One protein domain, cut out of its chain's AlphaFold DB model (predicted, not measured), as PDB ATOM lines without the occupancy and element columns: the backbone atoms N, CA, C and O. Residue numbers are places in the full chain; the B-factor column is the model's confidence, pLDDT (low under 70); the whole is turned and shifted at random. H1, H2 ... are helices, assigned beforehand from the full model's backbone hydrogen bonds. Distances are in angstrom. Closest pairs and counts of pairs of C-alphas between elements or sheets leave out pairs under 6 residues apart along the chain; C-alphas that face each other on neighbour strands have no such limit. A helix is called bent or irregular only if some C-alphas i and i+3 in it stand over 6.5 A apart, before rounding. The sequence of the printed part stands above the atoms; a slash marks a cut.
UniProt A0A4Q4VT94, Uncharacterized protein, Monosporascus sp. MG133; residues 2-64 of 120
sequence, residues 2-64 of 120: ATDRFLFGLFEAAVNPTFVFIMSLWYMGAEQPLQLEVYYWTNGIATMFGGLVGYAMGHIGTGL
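Overview. This is residues 2 to 64 of the 120 residues of an uncharacterized protein of Monosporascus sp. MG133 (UniProt A0A4Q4VT94). Two long helices form an open V, with H1 running in to the point, a tight link turning the chain there, and H2 running back out. H1 is bent but runs nearly straight; the ends of the V stick out free, residues 2 to 15 on one arm and residues 40 to 64 on the other, the last of these a short tail beyond H2. The printed part has 63 residues with two named helices, H1 then H2, and no named strand; the class is all helix. The whole is extended, with a radius of gyration of the C-alphas of 17.1 A, and flat, spanning 52 by 29 by 12 A.

Arrangement. H1, residues 2 to 26, was assigned as one helix by its hydrogen bonds but is bent, with C-alphas 13 and 16 at 6.5 A. Its arms, H1a of residues 2 to 13 and H1b of residues 16 to 26, stand at a shallow tilt of 24 degrees. H1b touches H2, residues 32 to 58, which meets it with residues 32 to 36 alone; the closest C-alphas are those of Met 23 and Gln 32, 6.8 A apart. H1b and H2 form a helical hairpin, running opposite ways at a steep tilt of 39 degrees. H1a and H2 are apart. In H1a and H1b every O i to N i+4 pair is within hydrogen-bond range; in H2, 21 of 23 are.

Along the chain. H1a begins at C-alpha 2, (-67.920, -31.606, 37.435), and measures 16.5 A from first to last C-alpha. H1b measures 15.8 A and ends at C-alpha 26, (-35.900, -15.149, 27.261). H2 measures 39.9 A and ends at C-alpha 58, (-54.635, -53.317, 32.223).

Size, cuts and confidence. The two C-alphas farthest apart, those of Ala 30 and Gly 63, are 53.3 A apart. The printed part has no cut, and the link from H1 to H2 is tight. The mean pLDDT of the printed part is 79.2; residues 26 to 29 and 57 to 64 are under 70.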
ATOM      1  N   ALA A   2     -67.879 -32.759  38.355       76.31
ATOM      2  CA  ALA A   2     -67.920 -31.606  37.435       76.31
ATOM      3  C   ALA A   2     -66.965 -30.474  37.859       76.31
ATOM      4  O   ALA A   2     -66.210 -29.970  37.035       76.31
ATOM      5  N   THR A   3     -66.932 -30.144  39.154       80.56
ATOM      6  CA  THR A   3     -66.024 -29.132  39.717       80.56
ATOM      7  C   THR A   3     -64.555 -29.510  39.537       80.56
ATOM      8  O   THR A   3     -63.766 -28.686  39.091       80.56
ATOM      9  N   ASP A   4     -64.193 -30.770  39.791       77.12
ATOM     10  CA  ASP A   4     -62.805 -31.249  39.667       77.12
ATOM     11  C   ASP A   4     -62.304 -31.158  38.220       77.12
ATOM     12  O   ASP A   4     -61.188 -30.716  37.966       77.12
ATOM     13  N   ARG A   5     -63.163 -31.517  37.256       80.12
ATOM     14  CA  ARG A   5     -62.871 -31.394  35.822       80.12
ATOM     15  C   ARG A   5     -62.742 -29.941  35.379       80.12
ATOM     16  O   ARG A   5     -61.865 -29.635  34.581       80.12
ATOM     17  N   PHE A   6     -63.603 -29.064  35.892       87.25
ATOM     18  CA  PHE A   6     -63.553 -27.638  35.580       87.25
ATOM     19  C   PHE A   6     -62.262 -26.996  36.091       87.25
ATOM     20  O   PHE A   6     -61.577 -26.317  35.333       87.25
ATOM     21  N   LEU A   7     -61.900 -27.257  37.351       84.44
ATOM     22  CA  LEU A   7     -60.660 -26.748  37.936       84.44
ATOM     23  C   LEU A   7     -59.442 -27.277  37.179       84.44
ATOM     24  O   LEU A   7     -58.564 -26.497  36.824       84.44
ATOM     25  N   PHE A   8     -59.416 -28.575  36.868       80.06
ATOM     26  CA  PHE A   8     -58.323 -29.170  36.104       80.06
ATOM     27  C   PHE A   8     -58.176 -28.534  34.715       80.06
ATOM     28  O   PHE A   8     -57.080 -28.115  34.350       80.06
ATOM     29  N   GLY A   9     -59.282 -28.367  33.983       83.00
ATOM     30  CA  GLY A   9     -59.272 -27.712  32.675       83.00
ATOM     31  C   GLY A   9     -58.844 -26.242  32.735       83.00
ATOM     32  O   GLY A   9     -58.120 -25.781  31.857       83.00
ATOM     33  N   LEU A  10     -59.232 -25.511  33.787       86.75
ATOM     34  CA  LEU A  10     -58.800 -24.127  33.997       86.75
ATOM     35  C   LEU A  10     -57.280 -24.033  34.189       86.75
ATOM     36  O   LEU A  10     -56.638 -23.172  33.585       86.75
ATOM     37  N   PHE A  11     -56.701 -24.921  35.002       83.56
ATOM     38  CA  PHE A  11     -55.254 -24.954  35.211       83.56
ATOM     39  C   PHE A  11     -54.503 -25.354  33.940       83.56
ATOM     40  O   PHE A  11     -53.519 -24.708  33.591       83.56
ATOM     41  N   GLU A  12     -54.982 -26.366  33.217       82.25
ATOM     42  CA  GLU A  12     -54.342 -26.853  31.992       82.25
ATOM     43  C   GLU A  12     -54.341 -25.793  30.876       82.25
ATOM     44  O   GLU A  12     -53.333 -25.602  30.190       82.25
ATOM     45  N   ALA A  13     -55.427 -25.021  30.752       86.00
ATOM     46  CA  ALA A  13     -55.537 -23.949  29.765       86.00
ATOM     47  C   ALA A  13     -54.526 -22.809  29.986       86.00
ATOM     48  O   ALA A  13     -54.093 -22.180  29.020       86.00
ATOM     49  N   ALA A  14     -54.122 -22.550  31.233       85.69
ATOM     50  CA  ALA A  14     -53.167 -21.493  31.563       85.69
ATOM     51  C   ALA A  14     -51.703 -21.874  31.264       85.69
ATOM     52  O   ALA A  14     -50.864 -20.986  31.091       85.69
ATOM     53  N   VAL A  15     -51.377 -23.169  31.166       83.50
ATOM     54  CA  VAL A  15     -49.988 -23.642  31.010       83.50
ATOM     55  C   VAL A  15     -49.383 -23.206  29.674       83.50
ATOM     56  O   VAL A  15     -48.314 -22.596  29.651       83.50
ATOM     57  N   ASN A  16     -50.078 -23.464  28.563       83.62
ATOM     58  CA  ASN A  16     -49.589 -23.123  27.224       83.62
ATOM     59  C   ASN A  16     -49.306 -21.618  27.026       83.62
ATOM     60  O   ASN A  16     -48.194 -21.288  26.606       83.62
ATOM     61  N   PRO A  17     -50.225 -20.678  27.342       84.88
ATOM     62  CA  PRO A  17     -49.947 -19.251  27.176       84.88
ATOM     63  C   PRO A  17     -48.842 -18.757  28.117       84.88
ATOM     64  O   PRO A  17     -48.045 -17.909  27.720       84.88
ATOM     65  N   THR A  18     -48.738 -19.317  29.326       83.69
ATOM     66  CA  THR A  18     -47.660 -18.976  30.267       83.69
ATOM     67  C   THR A  18     -46.296 -19.390  29.718       83.69
ATOM     68  O   THR A  18     -45.352 -18.603  29.753       83.69
ATOM     69  N   PHE A  19     -46.192 -20.590  29.138       81.62
ATOM     70  CA  PHE A  19     -44.956 -21.059  28.513       81.62
ATOM     71  C   PHE A  19     -44.533 -20.168  27.338       81.62
ATOM     72  O   PHE A  19     -43.387 -19.722  27.281       81.62
ATOM     73  N   VAL A  20     -45.468 -19.834  26.442       82.94
ATOM     74  CA  VAL A  20     -45.205 -18.940  25.300       82.94
ATOM     75  C   VAL A  20     -44.765 -17.549  25.775       82.94
ATOM     76  O   VAL A  20     -43.836 -16.966  25.212       82.94
ATOM     77  N   PHE A  21     -45.373 -17.035  26.845       81.62
ATOM     78  CA  PHE A  21     -44.982 -15.762  27.444       81.62
ATOM     79  C   PHE A  21     -43.549 -15.796  27.996       81.62
ATOM     80  O   PHE A  21     -42.740 -14.940  27.637       81.62
ATOM     81  N   ILE A  22     -43.189 -16.809  28.791       77.69
ATOM     82  CA  ILE A  22     -41.824 -16.972  29.329       77.69
ATOM     83  C   ILE A  22     -40.804 -17.079  28.190       77.69
ATOM     84  O   ILE A  22     -39.759 -16.427  28.217       77.69
ATOM     85  N   MET A  23     -41.134 -17.853  27.157       76.00
ATOM     86  CA  MET A  23     -40.310 -17.998  25.962       76.00
ATOM     87  C   MET A  23     -40.059 -16.657  25.264       76.00
ATOM     88  O   MET A  23     -38.925 -16.370  24.878       76.00
ATOM     89  N   SER A  24     -41.080 -15.802  25.167       72.44
ATOM     90  CA  SER A  24     -40.943 -14.461  24.586       72.44
ATOM     91  C   SER A  24     -40.029 -13.521  25.387       72.44
ATOM     92  O   SER A  24     -39.432 -12.616  24.806       72.44
ATOM     93  N   LEU A  25     -39.883 -13.744  26.699       72.00
ATOM     94  CA  LEU A  25     -39.031 -12.931  27.575       72.00
ATOM     95  C   LEU A  25     -37.548 -13.322  27.500       72.00
ATOM     96  O   LEU A  25     -36.680 -12.477  27.723       72.00
ATOM     97  N   TRP A  26     -37.257 -14.593  27.213       67.25
ATOM     98  CA  TRP A  26     -35.900 -15.149  27.261       67.25
ATOM     99  C   TRP A  26     -35.240 -15.332  25.888       67.25
ATOM    100  O   TRP A  26     -34.010 -15.302  25.814       67.25
ATOM    101  N   TYR A  27     -36.017 -15.491  24.811       65.62
ATOM    102  CA  TYR A  27     -35.499 -15.875  23.491       65.62
ATOM    103  C   TYR A  27     -35.819 -14.863  22.390       65.62
ATOM    104  O   TYR A  27     -36.846 -14.176  22.412       65.62
ATOM    105  N   MET A  28     -34.940 -14.788  21.381       66.81
ATOM    106  CA  MET A  28     -35.176 -13.942  20.211       66.81
ATOM    107  C   MET A  28     -36.313 -14.488  19.339       66.81
ATOM    108  O   MET A  28     -36.549 -15.692  19.293       66.81
ATOM    109  N   GLY A  29     -36.978 -13.615  18.573       69.19
ATOM    110  CA  GLY A  29     -38.106 -14.005  17.711       69.19
ATOM    111  C   GLY A  29     -37.750 -15.082  16.677       69.19
ATOM    112  O   GLY A  29     -38.584 -15.912  16.341       69.19
ATOM    113  N   ALA A  30     -36.492 -15.117  16.227       73.12
ATOM    114  CA  ALA A  30     -35.987 -16.144  15.315       73.12
ATOM    115  C   ALA A  30     -35.783 -17.525  15.977       73.12
ATOM    116  O   ALA A  30     -35.774 -18.534  15.282       73.12
ATOM    117  N   GLU A  31     -35.623 -17.580  17.303       76.25
ATOM    118  CA  GLU A  31     -35.347 -18.810  18.070       76.25
ATOM    119  C   GLU A  31     -36.613 -19.385  18.731       76.25
ATOM    120  O   GLU A  31     -36.674 -20.573  19.040       76.25
ATOM    121  N   GLN A  32     -37.654 -18.560  18.898       77.81
ATOM    122  CA  GLN A  32     -38.965 -18.969  19.413       77.81
ATOM    123  C   GLN A  32     -39.586 -20.196  18.714       77.81
ATOM    124  O   GLN A  32     -40.058 -21.074  19.442       77.81
ATOM    125  N   PRO A  33     -39.604 -20.319  17.365       80.75
ATOM    126  CA  PRO A  33     -40.239 -21.468  16.715       80.75
ATOM    127  C   PRO A  33     -39.540 -22.790  17.048       80.75
ATOM    128  O   PRO A  33     -40.215 -23.762  17.371       80.75
ATOM    129  N   LEU A  34     -38.203 -22.811  17.078       83.31
ATOM    130  CA  LEU A  34     -37.436 -24.017  17.408       83.31
ATOM    131  C   LEU A  34     -37.725 -24.506  18.829       83.31
ATOM    132  O   LEU A  34     -37.909 -25.701  19.054       83.31
ATOM    133  N   GLN A  35     -37.819 -23.595  19.799       82.06
ATOM    134  CA  GLN A  35     -38.114 -24.008  21.169       82.06
ATOM    135  C   GLN A  35     -39.555 -24.493  21.336       82.06
ATOM    136  O   GLN A  35     -39.817 -25.413  22.112       82.06
ATOM    137  N   LEU A  36     -40.492 -23.874  20.615       84.50
ATOM    138  CA  LEU A  36     -41.887 -24.290  20.620       84.50
ATOM    139  C   LEU A  36     -42.037 -25.691  20.013       84.50
ATOM    140  O   LEU A  36     -42.776 -26.516  20.544       84.50
ATOM    141  N   GLU A  37     -41.292 -25.990  18.949       86.44
ATOM    142  CA  GLU A  37     -41.216 -27.336  18.384       86.44
ATOM    143  C   GLU A  37     -40.683 -28.335  19.414       86.44
ATOM    144  O   GLU A  37     -41.351 -29.330  19.686       86.44
ATOM    145  N   VAL A  38     -39.559 -28.052  20.078       86.44
ATOM    146  CA  VAL A  38     -39.022 -28.927  21.143       86.44
ATOM    147  C   VAL A  38     -40.056 -29.174  22.254       86.44
ATOM    148  O   VAL A  38     -40.209 -30.306  22.728       86.44
ATOM    149  N   TYR A  39     -40.821 -28.149  22.634       84.38
ATOM    150  CA  TYR A  39     -41.925 -28.296  23.581       84.38
ATOM    151  C   TYR A  39     -43.012 -29.251  23.058       84.38
ATOM    152  O   TYR A  39     -43.399 -30.190  23.758       84.38
ATOM    153  N   TYR A  40     -43.452 -29.094  21.807       85.75
ATOM    154  CA  TYR A  40     -44.466 -29.969  21.213       85.75
ATOM    155  C   TYR A  40     -43.994 -31.413  21.000       85.75
ATOM    156  O   TYR A  40     -44.787 -32.340  21.169       85.75
ATOM    157  N   TRP A  41     -42.712 -31.647  20.717       89.44
ATOM    158  CA  TRP A  41     -42.159 -33.005  20.628       89.44
ATOM    159  C   TRP A  41     -42.289 -33.770  21.952       89.44
ATOM    160  O   TRP A  41     -42.535 -34.981  21.961       89.44
ATOM    161  N   THR A  42     -42.221 -33.059  23.079       85.25
ATOM    162  CA  THR A  42     -42.422 -33.646  24.412       85.25
ATOM    163  C   THR A  42     -43.847 -34.184  24.585       85.25
ATOM    164  O   THR A  42     -44.040 -35.202  25.248       85.25
ATOM    165  N   ASN A  43     -44.845 -33.572  23.939       87.06
ATOM    166  CA  ASN A  43     -46.225 -34.064  23.959       87.06
ATOM    167  C   ASN A  43     -46.358 -35.442  23.276       87.06
ATOM    168  O   ASN A  43     -47.045 -36.333  23.785       87.06
ATOM    169  N   GLY A  44     -45.627 -35.655  22.176       86.81
ATOM    170  CA  GLY A  44     -45.559 -36.955  21.503       86.81
ATOM    171  C   GLY A  44     -44.957 -38.039  22.400       86.81
ATOM    172  O   GLY A  44     -45.529 -39.121  22.540       86.81
ATOM    173  N   ILE A  45     -43.857 -37.716  23.085       87.75
ATOM    174  CA  ILE A  45     -43.221 -38.613  24.058       87.75
ATOM    175  C   ILE A  45     -44.192 -38.937  25.201       87.75
ATOM    176  O   ILE A  45     -44.399 -40.107  25.524       87.75
ATOM    177  N   ALA A  46     -44.849 -37.924  25.773       85.81
ATOM    178  CA  ALA A  46     -45.826 -38.106  26.845       85.81
ATOM    179  C   ALA A  46     -46.976 -39.039  26.431       85.81
ATOM    180  O   ALA A  46     -47.391 -39.890  27.217       85.81
ATOM    181  N   THR A  47     -47.440 -38.944  25.182       86.62
ATOM    182  CA  THR A  47     -48.489 -39.822  24.643       86.62
ATOM    183  C   THR A  47     -48.019 -41.276  24.536       86.62
ATOM    184  O   THR A  47     -48.753 -42.187  24.922       86.62
ATOM    185  N   MET A  48     -46.781 -41.513  24.085       88.56
ATOM    186  CA  MET A  48     -46.198 -42.862  24.031       88.56
ATOM    187  C   MET A  48     -46.082 -43.490  25.426       88.56
ATOM    188  O   MET A  48     -46.508 -44.630  25.633       88.56
ATOM    189  N   PHE A  49     -45.568 -42.738  26.403       85.25
ATOM    190  CA  PHE A  49     -45.493 -43.198  27.793       85.25
ATOM    191  C   PHE A  49     -46.882 -43.406  28.406       85.25
ATOM    192  O   PHE A  49     -47.098 -44.401  29.096       85.25
ATOM    193  N   GLY A  50     -47.844 -42.528  28.110       82.44
ATOM    194  CA  GLY A  50     -49.235 -42.674  28.540       82.44
ATOM    195  C   GLY A  50     -49.874 -43.974  28.041       82.44
ATOM    196  O   GLY A  50     -50.547 -44.661  28.811       82.44
ATOM    197  N   GLY A  51     -49.599 -44.366  26.793       82.31
ATOM    198  CA  GLY A  51     -50.046 -45.644  26.229       82.31
ATOM    199  C   GLY A  51     -49.439 -46.861  26.936       82.31
ATOM    200  O   GLY A  51     -50.159 -47.800  27.279       82.31
ATOM    201  N   LEU A  52     -48.133 -46.822  27.225       83.00
ATOM    202  CA  LEU A  52     -47.438 -47.890  27.956       83.00
ATOM    203  C   LEU A  52     -47.980 -48.047  29.385       83.00
ATOM    204  O   LEU A  52     -48.234 -49.158  29.853       83.00
ATOM    205  N   VAL A  53     -48.205 -46.925  30.066       80.19
ATOM    206  CA  VAL A  53     -48.771 -46.874  31.417       80.19
ATOM    207  C   VAL A  53     -50.223 -47.376  31.426       80.19
ATOM    208  O   VAL A  53     -50.611 -48.125  32.325       80.19
ATOM    209  N   GLY A  54     -51.006 -47.056  30.392       76.25
ATOM    210  CA  GLY A  54     -52.349 -47.605  30.190       76.25
ATOM    211  C   GLY A  54     -52.354 -49.129  30.017       76.25
ATOM    212  O   GLY A  54     -53.182 -49.813  30.621       76.25
ATOM    213  N   TYR A  55     -51.392 -49.675  29.265       77.31
ATOM    214  CA  TYR A  55     -51.212 -51.122  29.121       77.31
ATOM    215  C   TYR A  55     -50.817 -51.793  30.447       77.31
ATOM    216  O   TYR A  55     -51.411 -52.805  30.828       77.31
ATOM    217  N   ALA A  56     -49.880 -51.193  31.190       74.06
ATOM    218  CA  ALA A  56     -49.448 -51.687  32.498       74.06
ATOM    219  C   ALA A  56     -50.610 -51.748  33.508       74.06
ATOM    220  O   ALA A  56     -50.741 -52.727  34.244       74.06
ATOM    221  N   MET A  57     -51.512 -50.763  33.501       69.06
ATOM    222  CA  MET A  57     -52.703 -50.772  34.364       69.06
ATOM    223  C   MET A  57     -53.758 -51.802  33.955       69.06
ATOM    224  O   MET A  57     -54.531 -52.248  34.804       69.06
ATOM    225  N   GLY A  58     -53.788 -52.217  32.686       68.12
ATOM    226  CA  GLY A  58     -54.635 -53.317  32.223       68.12
ATOM    227  C   GLY A  58     -54.253 -54.678  32.818       68.12
ATOM    228  O   GLY A  58     -55.115 -55.546  32.930       68.12
ATOM    229  N   HIS A  59     -52.995 -54.849  33.240       69.69
ATOM    230  CA  HIS A  59     -52.472 -56.082  33.840       69.69
ATOM    231  C   HIS A  59     -52.602 -56.146  35.375       69.69
ATOM    232  O   HIS A  59     -52.407 -57.214  35.957       69.69
ATOM    233  N   ILE A  60     -52.943 -55.043  36.054       66.06
ATOM    234  CA  ILE A  60     -53.067 -55.003  37.521       66.06
ATOM    235  C   ILE A  60     -54.502 -55.382  37.919       66.06
ATOM    236  O   ILE A  60     -55.440 -54.598  37.776       66.06
ATOM    237  N   GLY A  61     -54.672 -56.612  38.412       62.06
ATOM    238  CA  GLY A  61     -55.968 -57.200  38.782       62.06
ATOM    239  C   GLY A  61     -56.322 -57.164  40.274       62.06
ATOM    240  O   GLY A  61     -57.329 -57.753  40.658       62.06
ATOM    241  N   THR A  62     -55.524 -56.526  41.134       60.72
ATOM    242  CA  THR A  62     -55.678 -56.642  42.595       60.72
ATOM    243  C   THR A  62     -56.177 -55.346  43.262       60.72
ATOM    244  O   THR A  62     -55.530 -54.298  43.252       60.72
ATOM    245  N   GLY A  63     -57.366 -55.441  43.871       65.31
ATOM    246  CA  GLY A  63     -57.837 -54.648  45.018       65.31
ATOM    247  C   GLY A  63     -58.368 -53.227  44.786       65.31
ATOM    248  O   GLY A  63     -59.416 -52.893  45.333       65.31
ATOM    249  N   LEU A  64     -57.680 -52.383  44.013       66.88
ATOM    250  CA  LEU A  64     -58.025 -50.957  43.893       66.88
ATOM    251  C   LEU A  64     -58.647 -50.603  42.530       66.88
ATOM    252  O   LEU A  64     -58.298 -51.196  41.506       66.88
TER     253      LEU A  64